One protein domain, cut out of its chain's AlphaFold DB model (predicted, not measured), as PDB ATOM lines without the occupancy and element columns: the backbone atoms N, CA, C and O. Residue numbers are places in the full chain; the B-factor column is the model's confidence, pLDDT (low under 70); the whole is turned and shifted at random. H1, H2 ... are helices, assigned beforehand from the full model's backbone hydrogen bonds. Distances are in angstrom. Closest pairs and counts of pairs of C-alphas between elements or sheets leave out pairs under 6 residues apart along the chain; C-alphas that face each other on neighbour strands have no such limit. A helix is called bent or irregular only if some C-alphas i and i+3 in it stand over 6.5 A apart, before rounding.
ATOM      1  N   GLU A  80     176.329 247.510 100.281       94.00
ATOM      2  CA  GLU A  80     177.419 248.100 101.057       94.00
ATOM      3  C   GLU A  80     177.129 248.096 102.561       94.00
ATOM      4  O   GLU A  80     178.000 247.755 103.355       94.00
ATOM      5  N   ALA A  81     175.893 248.412 102.962       93.88
ATOM      6  CA  ALA A  81     175.498 248.361 104.365       93.88
ATOM      7  C   ALA A  81     175.504 246.925 104.917       93.88
ATOM      8  O   ALA A  81     175.810 246.735 106.094       93.88
ATOM      9  N   TYR A  82     175.191 245.925 104.086       94.38
ATOM     10  CA  TYR A  82     175.362 244.513 104.428       94.38
ATOM     11  C   TYR A  82     176.842 244.174 104.654       94.38
ATOM     12  O   TYR A  82     177.180 243.663 105.721       94.38
ATOM     13  N   CYS A  83     177.724 244.508 103.704       95.38
ATOM     14  CA  CYS A  83     179.156 244.211 103.807       95.38
ATOM     15  C   CYS A  83     179.790 244.865 105.047       95.38
ATOM     16  O   CYS A  83     180.505 244.197 105.792       95.38
ATOM     17  N   ASP A  84     179.471 246.136 105.320       95.38
ATOM     18  CA  ASP A  84     179.931 246.844 106.522       95.38
ATOM     19  C   ASP A  84     179.433 246.168 107.811       95.38
ATOM     20  O   ASP A  84     180.172 246.026 108.788       95.38
ATOM     21  N   ALA A  85     178.162 245.752 107.839       94.94
ATOM     22  CA  ALA A  85     177.575 245.116 109.013       94.94
ATOM     23  C   ALA A  85     178.149 243.712 109.259       94.94
ATOM     24  O   ALA A  85     178.436 243.370 110.410       94.94
ATOM     25  N   ARG A  86     178.366 242.926 108.198       93.94
ATOM     26  CA  ARG A  86     178.993 241.603 108.286       93.94
ATOM     27  C   ARG A  86     180.448 241.707 108.725       93.94
ATOM     28  O   ARG A  86     180.841 240.957 109.613       93.94
ATOM     29  N   ASP A  87     181.221 242.659 108.204       95.06
ATOM     30  CA  ASP A  87     182.589 242.908 108.681       95.06
ATOM     31  C   ASP A  87     182.612 243.268 110.169       95.06
ATOM     32  O   ASP A  87     183.354 242.676 110.953       95.06
ATOM     33  N   ALA A  88     181.720 244.162 110.600       95.50
ATOM     34  CA  ALA A  88     181.623 244.539 112.004       95.50
ATOM     35  C   ALA A  88     181.232 243.366 112.927       95.50
ATOM     36  O   ALA A  88     181.652 243.340 114.088       95.50
ATOM     37  N   ALA A  89     180.415 242.424 112.446       94.25
ATOM     38  CA  ALA A  89     179.941 241.280 113.223       94.25
ATOM     39  C   ALA A  89     180.919 240.091 113.214       94.25
ATOM     40  O   ALA A  89     181.123 239.460 114.252       94.25
ATOM     41  N   CYS A  90     181.506 239.796 112.054       94.56
ATOM     42  CA  CYS A  90     182.196 238.539 111.769       94.56
ATOM     43  C   CYS A  90     183.653 238.714 111.322       94.56
ATOM     44  O   CYS A  90     184.416 237.757 111.422       94.56
ATOM     45  N   GLY A  91     184.056 239.921 110.912       92.62
ATOM     46  CA  GLY A  91     185.386 240.229 110.384       92.62
ATOM     47  C   GLY A  91     185.581 239.668 108.980       92.62
ATOM     48  O   GLY A  91     185.950 238.507 108.828       92.62
ATOM     49  N   LEU A  92     185.359 240.498 107.960       91.06
ATOM     50  CA  LEU A  92     185.620 240.131 106.571       91.06
ATOM     51  C   LEU A  92     187.094 240.381 106.240       91.06
ATOM     52  O   LEU A  92     187.706 241.344 106.704       91.06
ATOM     53  N   ASP A  93     187.661 239.555 105.363       91.44
ATOM     54  CA  ASP A  93     189.025 239.776 104.870       91.44
ATOM     55  C   ASP A  93     189.136 241.082 104.062       91.44
ATOM     56  O   ASP A  93     190.184 241.737 104.055       91.44
ATOM     57  N   SER A  94     188.059 241.466 103.364       94.88
ATOM     58  CA  SER A  94     187.980 242.719 102.613       94.88
ATOM     59  C   SER A  94     186.536 243.133 102.315       94.88
ATOM     60  O   SER A  94     185.863 242.531 101.478       94.88
ATOM     61  N   VAL A  95     186.100 244.242 102.918       94.88
ATOM     62  CA  VAL A  95     184.808 244.882 102.609       94.88
ATOM     63  C   VAL A  95     184.724 245.285 101.133       94.88
ATOM     64  O   VAL A  95     183.686 245.100 100.506       94.88
ATOM     65  N   ASP A  96     185.825 245.760 100.539       95.38
ATOM     66  CA  ASP A  96     185.852 246.152  99.124       95.38
ATOM     67  C   ASP A  96     185.584 244.956  98.193       95.38
ATOM     68  O   ASP A  96     184.930 245.113  97.162       95.38
ATOM     69  N   VAL A  97     186.074 243.757  98.545       94.75
ATOM     70  CA  VAL A  97     185.804 242.530  97.772       94.75
ATOM     71  C   VAL A  97     184.333 242.149  97.880       94.75
ATOM     72  O   VAL A  97     183.711 241.924  96.843       94.75
ATOM     73  N   CYS A  98     183.768 242.174  99.092       95.44
ATOM     74  CA  CYS A  98     182.338 241.945  99.306       95.44
ATOM     75  C   CYS A  98     181.493 242.898  98.448       95.44
ATOM     76  O   CYS A  98     180.640 242.449  97.683       95.44
ATOM     77  N   VAL A  99     181.784 244.205  98.474       95.44
ATOM     78  CA  VAL A  99     181.042 245.204  97.688       95.44
ATOM     79  C   VAL A  99     181.164 244.956  96.181       95.44
ATOM     80  O   VAL A  99     180.162 245.001  95.471       95.44
ATOM     81  N   MET A 100     182.364 244.652  95.677       94.56
ATOM     82  CA  MET A 100     182.571 244.381  94.246       94.56
ATOM     83  C   MET A 100     181.844 243.126  93.744       94.56
ATOM     84  O   MET A 100     181.574 243.027  92.548       94.56
ATOM     85  N   GLN A 101     181.537 242.173  94.624       94.56
ATOM     86  CA  GLN A 101     180.884 240.917  94.257       94.56
ATOM     87  C   GLN A 101     179.352 240.998  94.206       94.56
ATOM     88  O   GLN A 101     178.734 239.989  93.875       94.56
ATOM     89  N   GLU A 102     178.734 242.163  94.446       93.56
ATOM     90  CA  GLU A 102     177.266 242.316  94.434       93.56
ATOM     91  C   GLU A 102     176.622 241.724  93.176       93.56
ATOM     92  O   GLU A 102     175.719 240.894  93.255       93.56
ATOM     93  N   GLU A 103     177.090 242.160  92.004       92.75
ATOM     94  CA  GLU A 103     176.506 241.755  90.727       92.75
ATOM     95  C   GLU A 103     176.680 240.253  90.499       92.75
ATOM     96  O   GLU A 103     175.758 239.590  90.025       92.75
ATOM     97  N   CYS A 104     177.836 239.705  90.886       92.12
ATOM     98  CA  CYS A 104     178.066 238.279  90.743       92.12
ATOM     99  C   CYS A 104     177.157 237.477  91.677       92.12
ATOM    100  O   CYS A 104     176.442 236.600  91.202       92.12
ATOM    101  N   MET A 105     177.101 237.821  92.966       91.50
ATOM    102  CA  MET A 105     176.224 237.159  93.934       91.50
ATOM    103  C   MET A 105     174.770 237.166  93.455       91.50
ATOM    104  O   MET A 105     174.158 236.105  93.344       91.50
ATOM    105  N   ARG A 106     174.239 238.339  93.084       91.25
ATOM    106  CA  ARG A 106     172.847 238.485  92.624       91.25
ATOM    107  C   ARG A 106     172.543 237.684  91.362       91.25
ATOM    108  O   ARG A 106     171.395 237.340  91.118       91.25
ATOM    109  N   SER A 107     173.551 237.404  90.537       91.38
ATOM    110  CA  SER A 107     173.377 236.558  89.354       91.38
ATOM    111  C   SER A 107     173.310 235.064  89.684       91.38
ATOM    112  O   SER A 107     172.796 234.288  88.881       91.38
ATOM    113  N   LEU A 108     173.842 234.665  90.841       91.38
ATOM    114  CA  LEU A 108     174.035 233.279  91.259       91.38
ATOM    115  C   LEU A 108     172.956 232.821  92.244       91.38
ATOM    116  O   LEU A 108     172.462 231.698  92.133       91.38
ATOM    117  N   VAL A 109     172.600 233.684  93.194       91.88
ATOM    118  CA  VAL A 109     171.634 233.405  94.259       91.88
ATOM    119  C   VAL A 109     170.214 233.669  93.766       91.88
ATOM    120  O   VAL A 109     169.957 234.621  93.035       91.88
ATOM    121  N   ARG A 110     169.263 232.832  94.180       93.31
ATOM    122  CA  ARG A 110     167.841 233.062  93.898       93.31
ATOM    123  C   ARG A 110     167.334 234.341  94.566       93.31
ATOM    124  O   ARG A 110     167.543 234.541  95.762       93.31
ATOM    125  N   ASP A 111     166.527 235.109  93.839       91.69
ATOM    126  CA  ASP A 111     165.895 236.340  94.338       91.69
ATOM    127  C   ASP A 111     165.119 236.147  95.658       91.69
ATOM    128  O   ASP A 111     165.111 237.023  96.522       91.69
ATOM    129  N   ASP A 112     164.444 235.003  95.834       93.00
ATOM    130  CA  ASP A 112     163.638 234.705  97.026       93.00
ATOM    131  C   ASP A 112     164.454 234.187  98.223       93.00
ATOM    132  O   ASP A 112     163.951 234.162  99.347       93.00
ATOM    133  N   VAL A 113     165.713 233.813  97.990       94.50
ATOM    134  CA  VAL A 113     166.686 233.374  99.002       94.50
ATOM    135  C   VAL A 113     167.554 234.539  99.460       94.50
ATOM    136  O   VAL A 113     167.890 234.602 100.642       94.50
ATOM    137  N   GLU A 114     167.888 235.465  98.555       93.25
ATOM    138  CA  GLU A 114     168.834 236.557  98.797       93.25
ATOM    139  C   GLU A 114     168.506 237.337 100.078       93.25
ATOM    140  O   GLU A 114     169.315 237.391 100.998       93.25
ATOM    141  N   GLY A 115     167.296 237.897 100.182       92.62
ATOM    142  CA  GLY A 115     166.903 238.718 101.332       92.62
ATOM    143  C   GLY A 115     167.041 237.992 102.682       92.62
ATOM    144  O   GLY A 115     167.788 238.469 103.542       92.62
ATOM    145  N   PRO A 116     166.367 236.842 102.880       94.31
ATOM    146  CA  PRO A 116     166.485 236.048 104.106       94.31
ATOM    147  C   PRO A 116     167.919 235.604 104.424       94.31
ATOM    148  O   PRO A 116     168.317 235.569 105.593       94.31
ATOM    149  N   LEU A 117     168.707 235.277 103.395       93.75
ATOM    150  CA  LEU A 117     170.095 234.859 103.556       93.75
ATOM    151  C   LEU A 117     170.957 236.013 104.066       93.75
ATOM    152  O   LEU A 117     171.615 235.860 105.095       93.75
ATOM    153  N   LEU A 118     170.889 237.183 103.427       93.62
ATOM    154  CA  LEU A 118     171.634 238.368 103.856       93.62
ATOM    155  C   LEU A 118     171.218 238.843 105.248       93.62
ATOM    156  O   LEU A 118     172.077 239.220 106.044       93.62
ATOM    157  N   GLU A 119     169.928 238.784 105.584       93.12
ATOM    158  CA  GLU A 119     169.450 239.123 106.929       93.12
ATOM    159  C   GLU A 119     170.087 238.219 107.995       93.12
ATOM    160  O   GLU A 119     170.595 238.708 109.009       93.12
ATOM    161  N   CYS A 120     170.129 236.907 107.749       95.00
ATOM    162  CA  CYS A 120     170.782 235.972 108.657       95.00
ATOM    163  C   CYS A 120     172.294 236.230 108.744       95.00
ATOM    164  O   CYS A 120     172.833 236.409 109.841       95.00
ATOM    165  N   LEU A 121     172.961 236.330 107.593       94.12
ATOM    166  CA  LEU A 121     174.406 236.526 107.466       94.12
ATOM    167  C   LEU A 121     174.889 237.867 108.040       94.12
ATOM    168  O   LEU A 121     176.034 237.985 108.469       94.12
ATOM    169  N   THR A 122     174.023 238.873 108.131       93.00
ATOM    170  CA  THR A 122     174.363 240.149 108.780       93.00
ATOM    171  C   THR A 122     174.695 239.969 110.268       93.00
ATOM    172  O   THR A 122     175.439 240.760 110.843       93.00
ATOM    173  N   THR A 123     174.128 238.946 110.920       89.31
ATOM    174  CA  THR A 123     174.264 238.748 112.376       89.31
ATOM    175  C   THR A 123     174.890 237.417 112.769       89.31
ATOM    176  O   THR A 123     175.399 237.293 113.884       89.31
ATOM    177  N   GLN A 124     174.854 236.425 111.881       94.50
ATOM    178  CA  GLN A 124     175.409 235.098 112.102       94.50
ATOM    179  C   GLN A 124     176.648 234.899 111.233       94.50
ATOM    180  O   GLN A 124     176.613 235.062 110.014       94.50
ATOM    181  N   CYS A 125     177.731 234.456 111.868       93.94
ATOM    182  CA  CYS A 125     178.997 234.167 111.193       93.94
ATOM    183  C   CYS A 125     179.100 232.714 110.700       93.94
ATOM    184  O   CYS A 125     180.158 232.291 110.255       93.94
ATOM    185  N   SER A 126     178.018 231.934 110.816       94.19
ATOM    186  CA  SER A 126     177.931 230.568 110.298       94.19
ATOM    187  C   SER A 126     177.024 230.560 109.079       94.19
ATOM    188  O   SER A 126     175.802 230.680 109.194       94.19
ATOM    189  N   GLU A 127     177.643 230.413 107.916       91.12
ATOM    190  CA  GLU A 127     176.952 230.320 106.637       91.12
ATOM    191  C   GLU A 127     176.002 229.119 106.593       91.12
ATOM    192  O   GLU A 127     174.812 229.290 106.328       91.12
ATOM    193  N   ASP A 128     176.485 227.933 106.971       91.31
ATOM    194  CA  ASP A 128     175.690 226.701 106.992       91.31
ATOM    195  C   ASP A 128     174.400 226.851 107.799       91.31
ATOM    196  O   ASP A 128     173.324 226.413 107.382       91.31
ATOM    197  N   MET A 129     174.478 227.499 108.964       94.62
ATOM    198  CA  MET A 129     173.306 227.759 109.794       94.62
ATOM    199  C   MET A 129     172.298 228.665 109.086       94.62
ATOM    200  O   MET A 129     171.094 228.398 109.158       94.62
ATOM    201  N   CYS A 130     172.774 229.696 108.386       95.25
ATOM    202  CA  CYS A 130     171.920 230.590 107.616       95.25
ATOM    203  C   CYS A 130     171.292 229.898 106.412       95.25
ATOM    204  O   CYS A 130     170.074 229.963 106.258       95.25
ATOM    205  N   ILE A 131     172.065 229.147 105.628       92.81
ATOM    206  CA  ILE A 131     171.550 228.354 104.505       92.81
ATOM    207  C   ILE A 131     170.469 227.386 104.992       92.81
ATOM    208  O   ILE A 131     169.380 227.319 104.422       92.81
ATOM    209  N   GLN A 132     170.718 226.670 106.092       93.12
ATOM    210  CA  GLN A 132     169.745 225.743 106.677       93.12
ATOM    211  C   GLN A 132     168.486 226.446 107.194       93.12
ATOM    212  O   GLN A 132     167.399 225.861 107.173       93.12
ATOM    213  N   GLN A 133     168.609 227.672 107.701       94.62
ATOM    214  CA  GLN A 133     167.463 228.470 108.126       94.62
ATOM    215  C   GLN A 133     166.637 228.930 106.923       94.62
ATOM    216  O   GLN A 133     165.428 228.698 106.909       94.62
ATOM    217  N   VAL A 134     167.281 229.500 105.904       93.56
ATOM    218  CA  VAL A 134     166.609 229.969 104.686       93.56
ATOM    219  C   VAL A 134     165.953 228.809 103.950       93.56
ATOM    220  O   VAL A 134     164.797 228.916 103.555       93.56
ATOM    221  N   TYR A 135     166.612 227.651 103.872       93.12
ATOM    222  CA  TYR A 135     166.012 226.436 103.326       93.12
ATOM    223  C   TYR A 135     164.702 226.055 104.031       93.12
ATOM    224  O   TYR A 135     163.723 225.704 103.378       93.12
ATOM    225  N   LYS A 136     164.656 226.131 105.367       94.81
ATOM    226  CA  LYS A 136     163.439 225.809 106.134       94.81
ATOM    227  C   LYS A 136     162.313 226.814 105.909       94.81
ATOM    228  O   LYS A 136     161.151 226.450 106.080       94.81
ATOM    229  N   GLU A 137     162.654 228.058 105.597       94.19
ATOM    230  CA  GLU A 137     161.697 229.142 105.399       94.19
ATOM    231  C   GLU A 137     161.169 229.195 103.961       94.19
ATOM    232  O   GLU A 137     159.956 229.247 103.754       94.19
ATOM    233  N   VAL A 138     162.074 229.145 102.984       94.62
ATOM    234  CA  VAL A 138     161.790 229.345 101.557       94.62
ATOM    235  C   VAL A 138     161.547 228.016 100.836       94.62
ATOM    236  O   VAL A 138     160.637 227.910 100.014       94.62
ATOM    237  N   GLY A 139     162.318 226.978 101.164       94.38
ATOM    238  CA  GLY A 139     162.292 225.691 100.470       94.38
ATOM    239  C   GLY A 139     162.922 225.719  99.069       94.38
ATOM    240  O   GLY A 139     163.605 226.667  98.669       94.38
ATOM    241  N   PHE A 140     162.706 224.639  98.318       95.00
ATOM    242  CA  PHE A 140     163.188 224.499  96.942       95.00
ATOM    243  C   PHE A 140     162.203 225.082  95.924       95.00
ATOM    244  O   PHE A 140     160.986 225.022  96.109       95.00
ATOM    245  N   THR A 141     162.735 225.582  94.804       95.38
ATOM    246  CA  THR A 141     161.946 225.767  93.579       95.38
ATOM    247  C   THR A 141     161.561 224.407  92.995       95.38
ATOM    248  O   THR A 141     162.079 223.359  93.388       95.38
ATOM    249  N   LYS A 142     160.662 224.401  92.008       96.06
ATOM    250  CA  LYS A 142     160.298 223.170  91.297       96.06
ATOM    251  C   LYS A 142     161.499 222.585  90.545       96.06
ATOM    252  O   LYS A 142     161.666 221.368  90.486       96.06
ATOM    253  N   GLU A 143     162.304 223.449  89.951       95.94
ATOM    254  CA  GLU A 143     163.546 223.129  89.261       95.94
ATOM    255  C   GLU A 143     164.576 222.575  90.255       95.94
ATOM    256  O   GLU A 143     165.168 221.527  89.998       95.94
ATOM    257  N   GLY A 144     164.690 223.183  91.438       95.81
ATOM    258  CA  GLY A 144     165.531 222.689  92.522       95.81
ATOM    259  C   GLY A 144     165.120 221.310  93.039       95.81
ATOM    260  O   GLY A 144     165.970 220.435  93.192       95.81
ATOM    261  N   GLU A 145     163.823 221.047  93.223       96.50
ATOM    262  CA  GLU A 145     163.331 219.701  93.558       96.50
ATOM    263  C   GLU A 145     163.653 218.681  92.454       96.50
ATOM    264  O   GLU A 145     164.021 217.538  92.739       96.50
ATOM    265  N   ALA A 146     163.529 219.087  91.186       96.06
ATOM    266  CA  ALA A 146     163.824 218.236  90.037       96.06
ATOM    267  C   ALA A 146     165.323 217.928  89.882       96.06
ATOM    268  O   ALA A 146     165.664 216.887  89.312       96.06
ATOM    269  N   PHE A 147     166.202 218.784  90.408       96.69
ATOM    270  CA  PHE A 147     167.653 218.599  90.404       96.69
ATOM    271  C   PHE A 147     168.122 217.495  91.367       96.69
ATOM    272  O   PHE A 147     169.070 216.769  91.063       96.69
ATOM    273  N   LEU A 148     167.446 217.323  92.510       95.75
ATOM    274  CA  LEU A 148     167.903 216.433  93.587       95.75
ATOM    275  C   LEU A 148     168.061 214.973  93.148       95.75
ATOM    276  O   LEU A 148     169.043 214.331  93.503       95.75
ATOM    277  N   GLY A 149     167.110 214.440  92.375       96.56
ATOM    278  CA  GLY A 149     167.161 213.054  91.891       96.56
ATOM    279  C   GLY A 149     168.403 212.778  91.032       96.56
ATOM    280  O   GLY A 149     169.225 211.950  91.421       96.56
ATOM    281  N   PRO A 150     168.582 213.501  89.910       96.88
ATOM    282  CA  PRO A 150     169.785 213.414  89.085       96.88
ATOM    283  C   PRO A 150     171.088 213.653  89.852       96.88
ATOM    284  O   PRO A 150     172.075 212.979  89.570       96.88
ATOM    285  N   CYS A 151     171.100 214.577  90.820       97.25
ATOM    286  CA  CYS A 151     172.280 214.814  91.648       97.25
ATOM    287  C   CYS A 151     172.631 213.597  92.509       97.25
ATOM    288  O   CYS A 151     173.774 213.146  92.478       97.25
ATOM    289  N   MET A 152     171.653 213.018  93.215       96.62
ATOM    290  CA  MET A 152     171.874 211.811  94.022       96.62
ATOM    291  C   MET A 152     172.338 210.634  93.156       96.62
ATOM    292  O   MET A 152     173.317 209.972  93.501       96.62
ATOM    293  N   ASP A 153     171.699 210.421  91.998       96.69
ATOM    294  CA  ASP A 153     172.102 209.389  91.033       96.69
ATOM    295  C   ASP A 153     173.552 209.601  90.556       96.69
ATOM    296  O   ASP A 153     174.314 208.641  90.409       96.69
ATOM    297  N   PHE A 154     173.952 210.857  90.330       96.69
ATOM    298  CA  PHE A 154     175.317 211.220  89.956       96.69
ATOM    299  C   PHE A 154     176.315 210.952  91.089       96.69
ATOM    300  O   PHE A 154     177.328 210.295  90.847       96.69
ATOM    301  N   THR A 155     176.034 211.388  92.319       96.56
ATOM    302  CA  THR A 155     176.922 211.154  93.473       96.56
ATOM    303  C   THR A 155     177.053 209.667  93.814       96.56
ATOM    304  O   THR A 155     178.132 209.215  94.192       96.56
ATOM    305  N   ASP A 156     175.997 208.876  93.596       96.69
ATOM    306  CA  ASP A 156     176.034 207.418  93.752       96.69
ATOM    307  C   ASP A 156     176.891 206.749  92.662       96.69
ATOM    308  O   ASP A 156     177.608 205.777  92.923       96.69
ATOM    309  N   ALA A 157     176.829 207.256  91.425       97.12
ATOM    310  CA  ALA A 157     177.605 206.741  90.297       97.12
ATOM    311  C   ALA A 157     179.077 207.190  90.312       97.12
ATOM    312  O   ALA A 157     179.936 206.481  89.777       97.12
ATOM    313  N   CYS A 158     179.368 208.345  90.916       97.38
ATOM    314  CA  CYS A 158     180.672 209.001  90.921       97.38
ATOM    315  C   CYS A 158     181.126 209.288  92.368       97.38
ATOM    316  O   CYS A 158     180.930 210.396  92.858       97.38
ATOM    317  N   PRO A 159     181.800 208.335  93.045       94.75
ATOM    318  CA  PRO A 159     182.162 208.446  94.466       94.75
ATOM    319  C   PRO A 159     183.138 209.577  94.825       94.75
ATOM    320  O   PRO A 159     183.380 209.819  96.002       94.75
ATOM    321  N   GLU A 160     183.759 210.203  93.823       95.19
ATOM    322  CA  GLU A 160     184.642 211.362  93.997       95.19
ATOM    323  C   GLU A 160     183.871 212.693  94.004       95.19
ATOM    324  O   GLU A 160     184.447 213.726  94.334       95.19
ATOM    325  N   ALA A 161     182.581 212.687  93.646       94.75
ATOM    326  CA  ALA A 161     181.738 213.872  93.715       94.75
ATOM    327  C   ALA A 161     181.487 214.278  95.173       94.75
ATOM    328  O   ALA A 161     181.225 213.428  96.026       94.75
ATOM    329  N   SER A 162     181.516 215.585  95.446       91.44
ATOM    330  CA  SER A 162     181.109 216.109  96.749       91.44
ATOM    331  C   SER A 162     179.617 215.854  96.980       91.44
ATOM    332  O   SER A 162     178.790 216.096  96.099       91.44
ATOM    333  N   ASN A 163     179.265 215.403  98.184       85.06
ATOM    334  CA  ASN A 163     177.875 215.281  98.623       85.06
ATOM    335  C   ASN A 163     177.190 216.651  98.762       85.06
ATOM    336  O   ASN A 163     175.962 216.726  98.699       85.06
ATOM    337  N   ASP A 164     177.969 217.723  98.916       89.56
ATOM    338  CA  ASP A 164     177.457 219.089  99.050       89.56
ATOM    339  C   ASP A 164     176.908 219.611  97.717       89.56
ATOM    340  O   ASP A 164     176.081 220.513  97.684       89.56
ATOM    341  N   LEU A 165     177.244 218.961  96.600       92.56
ATOM    342  CA  LEU A 165     176.688 219.294  95.292       92.56
ATOM    343  C   LEU A 165     175.153 219.244  95.270       92.56
ATOM    344  O   LEU A 165     174.505 220.014  94.563       92.56
ATOM    345  N   CYS A 166     174.557 218.352  96.062       94.75
ATOM    346  CA  CYS A 166     173.106 218.199  96.112       94.75
ATOM    347  C   CYS A 166     172.418 219.186  97.067       94.75
ATOM    348  O   CYS A 166     171.188 219.186  97.129       94.75
ATOM    349  N   SER A 167     173.166 220.037  97.780       91.75
ATOM    350  CA  SER A 167     172.610 221.157  98.552       91.75
ATOM    351  C   SER A 167     172.520 222.456  97.739       91.75
ATOM    352  O   SER A 167     171.745 223.337  98.111       91.75
ATOM    353  N   LEU A 168     173.203 222.545  96.588       91.69
ATOM    354  CA  LEU A 168     173.190 223.717  95.700       91.69
ATOM    355  C   LEU A 168     171.792 224.284  95.384       91.69
ATOM    356  O   LEU A 168     171.655 225.509  95.380       91.69
ATOM    357  N   PRO A 169     170.728 223.474  95.178       94.69
ATOM    358  CA  PRO A 169     169.394 224.008  94.888       94.69
ATOM    359  C   PRO A 169     168.783 224.884  95.980       94.69
ATOM    360  O   PRO A 169     167.773 225.551  95.744       94.69
ATOM    361  N   VAL A 170     169.351 224.863  97.189       93.00
ATOM    362  CA  VAL A 170     168.919 225.758  98.262       93.00
ATOM    363  C   VAL A 170     169.203 227.209  97.882       93.00
ATOM    364  O   VAL A 170     168.370 228.065  98.156       93.00
ATOM    365  N   ILE A 171     170.346 227.473  97.247       92.19
ATOM    366  CA  ILE A 171     170.882 228.826  97.063       92.19
ATOM    367  C   ILE A 171     170.841 229.239  95.596       92.19
ATOM    368  O   ILE A 171     170.446 230.364  95.286       92.19
ATOM    369  N   LEU A 172     171.232 228.333  94.701       93.50
ATOM    370  CA  LEU A 172     171.481 228.669  93.307       93.50
ATOM    371  C   LEU A 172     170.200 228.919  92.525       93.50
ATOM    372  O   LEU A 172     169.211 228.197  92.668       93.50
ATOM    373  N   ALA A 173     170.253 229.920  91.650       94.44
ATOM    374  CA  ALA A 173     169.207 230.186  90.679       94.44
ATOM    375  C   ALA A 173     169.046 229.025  89.678       94.44
ATOM    376  O   ALA A 173     169.974 228.271  89.373       94.44
ATOM    377  N   ASP A 174     167.822 228.867  89.169       94.44
ATOM    378  CA  ASP A 174     167.433 227.700  88.370       94.44
ATOM    379  C   ASP A 174     168.245 227.567  87.066       94.44
ATOM    380  O   ASP A 174     168.486 226.456  86.588       94.44
ATOM    381  N   GLU A 175     168.698 228.686  86.489       93.19
ATOM    382  CA  GLU A 175     169.543 228.693  85.289       93.19
ATOM    383  C   GLU A 175     170.903 228.026  85.549       93.19
ATOM    384  O   GLU A 175     171.399 227.257  84.722       93.19
ATOM    385  N   GLN A 176     171.483 228.262  86.718       93.88
ATOM    386  CA  GLN A 176     172.748 227.696  87.158       93.88
ATOM    387  C   GLN A 176     172.583 226.212  87.482       93.88
ATOM    388  O   GLN A 176     173.406 225.394  87.069       93.88
ATOM    389  N   LEU A 177     171.483 225.840  88.144       94.88
ATOM    390  CA  LEU A 177     171.155 224.435  88.396       94.88
ATOM    391  C   LEU A 177     171.012 223.641  87.097       94.88
ATOM    392  O   LEU A 177     171.503 222.513  87.010       94.88
ATOM    393  N   ALA A 178     170.402 224.232  86.066       95.31
ATOM    394  CA  ALA A 178     170.300 223.603  84.755       95.31
ATOM    395  C   ALA A 178     171.686 223.337  84.139       95.31
ATOM    396  O   ALA A 178     171.922 222.239  83.634       95.31
ATOM    397  N   GLN A 179     172.621 224.287  84.241       94.62
ATOM    398  CA  GLN A 179     173.997 224.113  83.753       94.62
ATOM    399  C   GLN A 179     174.734 222.989  84.491       94.62
ATOM    400  O   GLN A 179     175.364 222.140  83.859       94.62
ATOM    401  N   VAL A 180     174.609 222.927  85.821       95.38
ATOM    402  CA  VAL A 180     175.199 221.843  86.622       95.38
ATOM    403  C   VAL A 180     174.588 220.494  86.234       95.38
ATOM    404  O   VAL A 180     175.303 219.508  86.048       95.38
ATOM    405  N   GLN A 181     173.273 220.439  86.035       95.75
ATOM    406  CA  GLN A 181     172.585 219.210  85.650       95.75
ATOM    407  C   GLN A 181     173.006 218.708  84.259       95.75
ATOM    408  O   GLN A 181     173.081 217.495  84.042       95.75
ATOM    409  N   GLU A 182     173.324 219.600  83.316       96.31
ATOM    410  CA  GLU A 182     173.877 219.216  82.011       96.31
ATOM    411  C   GLU A 182     175.221 218.479  82.142       96.31
ATOM    412  O   GLU A 182     175.492 217.551  81.370       96.31
ATOM    413  N   CYS A 183     176.033 218.812  83.154       97.31
ATOM    414  CA  CYS A 183     177.282 218.103  83.431       97.31
ATOM    415  C   CYS A 183     177.046 216.633  83.820       97.31
ATOM    416  O   CYS A 183     177.839 215.768  83.440       97.31
ATOM    417  N   PHE A 184     175.946 216.314  84.516       96.44
ATOM    418  CA  PHE A 184     175.661 214.956  85.010       96.44
ATOM    419  C   PHE A 184     175.396 213.941  83.895       96.44
ATOM    420  O   PHE A 184     175.499 212.736  84.113       96.44
ATOM    421  N   ALA A 185     175.097 214.402  82.679       94.25
ATOM    422  CA  ALA A 185     174.921 213.528  81.522       94.25
ATOM    423  C   ALA A 185     176.244 212.925  80.997       94.25
ATOM    424  O   ALA A 185     176.221 212.087  80.091       94.25
ATOM    425  N   GLN A 186     177.391 213.360  81.526       96.00
ATOM    426  CA  GLN A 186     178.722 212.948  81.084       96.00
ATOM    427  C   GLN A 186     179.289 211.791  81.927       96.00
ATOM    428  O   GLN A 186     178.730 211.367  82.932       96.00
ATOM    429  N   THR A 187     180.443 211.258  81.520       97.00
ATOM    430  CA  THR A 187     181.231 210.339  82.362       97.00
ATOM    431  C   THR A 187     181.785 211.066  83.589       97.00
ATOM    432  O   THR A 187     182.148 212.230  83.440       97.00
ATOM    433  N   CYS A 188     181.963 210.379  84.727       97.31
ATOM    434  CA  CYS A 188     182.403 210.986  85.996       97.31
ATOM    435  C   CYS A 188     183.553 211.996  85.847       97.31
ATOM    436  O   CYS A 188     183.367 213.144  86.216       97.31
ATOM    437  N   ASP A 189     184.679 211.643  85.216       97.19
ATOM    438  CA  ASP A 189     185.824 212.567  85.073       97.19
ATOM    439  C   ASP A 189     185.462 213.878  84.345       97.19
ATOM    440  O   ASP A 189     185.910 214.968  84.704       97.19
ATOM    441  N   VAL A 190     184.626 213.777  83.306       96.75
ATOM    442  CA  VAL A 190     184.180 214.923  82.500       96.75
ATOM    443  C   VAL A 190     183.128 215.727  83.253       96.75
ATOM    444  O   VAL A 190     183.180 216.953  83.234       96.75
ATOM    445  N   ALA A 191     182.197 215.049  83.923       96.00
ATOM    446  CA  ALA A 191     181.170 215.676  84.739       96.00
ATOM    447  C   ALA A 191     181.792 216.441  85.912       96.00
ATOM    448  O   ALA A 191     181.462 217.601  86.102       96.00
ATOM    449  N   LEU A 192     182.748 215.843  86.629       95.75
ATOM    450  CA  LEU A 192     183.468 216.487  87.729       95.75
ATOM    451  C   LEU A 192     184.235 217.716  87.247       95.75
ATOM    452  O   LEU A 192     184.108 218.765  87.852       95.75
ATOM    453  N   THR A 193     184.941 217.628  86.115       96.69
ATOM    454  CA  THR A 193     185.625 218.800  85.531       96.69
ATOM    455  C   THR A 193     184.632 219.898  85.117       96.69
ATOM    456  O   THR A 193     184.913 221.085  85.253       96.69
ATOM    457  N   CYS A 194     183.471 219.510  84.582       96.50
ATOM    458  CA  CYS A 194     182.409 220.433  84.177       96.50
ATOM    459  C   CYS A 194     181.806 221.155  85.390       96.50
ATOM    460  O   CYS A 194     181.722 222.378  85.392       96.50
ATOM    461  N   VAL A 195     181.465 220.400  86.436       95.06
ATOM    462  CA  VAL A 195     180.949 220.917  87.706       95.06
ATOM    463  C   VAL A 195     181.987 221.798  88.396       95.06
ATOM    464  O   VAL A 195     181.645 222.893  88.816       95.06
ATOM    465  N   ASP A 196     183.251 221.381  88.451       93.50
ATOM    466  CA  ASP A 196     184.352 222.138  89.059       93.50
ATOM    467  C   ASP A 196     184.562 223.498  88.386       93.50
ATOM    468  O   ASP A 196     184.722 224.509  89.060       93.50
ATOM    469  N   SER A 197     184.466 223.561  87.053       92.75
ATOM    470  CA  SER A 197     184.533 224.834  86.325       92.75
ATOM    471  C   SER A 197     183.362 225.761  86.641       92.75
ATOM    472  O   SER A 197     183.516 226.975  86.520       92.75
ATOM    473  N   ILE A 198     182.195 225.201  86.959       90.00
ATOM    474  CA  ILE A 198     181.014 225.964  87.342       90.00
ATOM    475  C   ILE A 198     181.180 226.444  88.791       90.00
ATOM    476  O   ILE A 198     181.088 227.643  89.021       90.00
ATOM    477  N   ILE A 199     181.519 225.548  89.727       89.25
ATOM    478  CA  ILE A 199     181.778 225.846  91.151       89.25
ATOM    479  C   ILE A 199     182.896 226.876  91.313       89.25
ATOM    480  O   ILE A 199     182.705 227.850  92.018       89.25
ATOM    481  N   SER A 200     183.995 226.764  90.567       89.75
ATOM    482  CA  SER A 200     185.083 227.752  90.628       89.75
ATOM    483  C   SER A 200     184.614 229.178  90.305       89.75
ATOM    484  O   SER A 200     185.162 230.141  90.831       89.75
ATOM    485  N   ALA A 201     183.605 229.334  89.440       85.94
ATOM    486  CA  ALA A 201     183.022 230.644  89.162       85.94
ATOM    487  C   ALA A 201     182.141 231.148  90.320       85.94
ATOM    488  O   ALA A 201     182.015 232.358  90.489       85.94
ATOM    489  N   PHE A 202     181.557 230.242  91.116       87.31
ATOM    490  CA  PHE A 202     180.913 230.593  92.381       87.31
ATOM    491  C   PHE A 202     181.951 231.022  93.412       87.31
ATOM    492  O   PHE A 202     181.794 232.113  93.944       87.31
ATOM    493  N   ASP A 203     183.036 230.265  93.601       87.56
ATOM    494  CA  ASP A 203     184.108 230.574  94.563       87.56
ATOM    495  C   ASP A 203     184.698 231.982  94.340       87.56
ATOM    496  O   ASP A 203     184.977 232.727  95.282       87.56
ATOM    497  N   GLU A 204     184.850 232.402  93.077       88.56
ATOM    498  CA  GLU A 204     185.287 233.764  92.717       88.56
ATOM    499  C   GLU A 204     184.327 234.865  93.207       88.56
ATOM    500  O   GLU A 204     184.694 236.045  93.275       88.56
ATOM    501  N   CYS A 205     183.114 234.473  93.573       88.44
ATOM    502  CA  CYS A 205     182.008 235.304  94.001       88.44
ATOM    503  C   CYS A 205     181.534 234.987  95.419       88.44
ATOM    504  O   CYS A 205     180.449 235.433  95.758       88.44
TER     505      CYS A 205
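AT A GLANCE: This is residues 80 to 205 of the 209 residues of an uncharacterized protein of Polyangiaceae bacterium (UniProt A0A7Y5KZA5). An elongated body of short helices falls into two halves: H6, H7 and H8 run side by side with their centres in a triangle, and H9 packs along H8, while the other half is looser, with hairpin H1 and H2 at the far end and hairpin H4 and H5. H3 lies between the halves, near H8 and H9 at its last residue, Leu 108. The 126 printed residues hold nine named helices, H1 to H9 in chain order, and no named strand; the class is all helix. The whole is compact, with a radius of gyration of the C-alphas of 15.4 A, and spans 45 by 27 by 22 A.

HOW THE PARTS SIT: H1, residues 80 to 90, and H2, residues 95 to 100, form a helical hairpin and touch, the closest C-alphas being those of Glu 80 and Val 99, 5.7 A apart; their tilt of 36 degrees is only just steep. H3, residues 102 to 108, and H2 meet only through their link. H4, residues 111 to 121, and H5, residues 127 to 138, form a hairpin and touch at C-alphas 120 and 130, their closest, 5.6 A apart, at a steep tilt of 44 degrees. H6, residues 142 to 157, and H7, residues 163 to 170, form a hairpin at a shallow tilt of 5 degrees, opposite ways, and touch, with the C-alphas of Gly 144 and Pro 169 closest at 4.7 A. H8, residues 174 to 183, touches H6, C-alphas 174 and 143 being closest at 6.1 A, at a shallow tilt of 23 degrees, the same way. H9, residues 188 to 203, forms a hairpin with H8 at a shallow tilt of 30 degrees, and the two touch, C-alphas 191 and 183 being closest at 4.8 A. The helix packing is part aligned, part crossed. H5 and H7 are close but not clearly touching, with C-alphas 135 and 170 closest at 5.9 A. H1 and H9 are apart. Every O i to N i+4 pair is within hydrogen-bond range in H1, H2, H3, H5 and H8; in H4 it is 5 of 7, in H6 9 of 12, in H9 11 of 12, and in H7 0 of 4, beside 4 of 5 O i to N i+3 pairs.

IN THESE COORDINATES: H1 begins at C-alpha 80 (177.419, 248.100, 101.057). H6 is 23.9 A long and H9 21.4 A; H9 ends at C-alpha 203 (184.108, 230.574, 94.563). H7 is irregular, C-alphas 166 and 169 being 7.0 A apart, and H4 only just so, C-alphas 112 and 115 being 6.7 A apart.

THE WHOLE: The C-alphas of Ala 88 and Thr 187 are the two farthest apart, 45.3 A. The printed part has no cut, and the links from each helix to the next are tight. The mean pLDDT of the printed part is 93.9, and no printed residue is under 70.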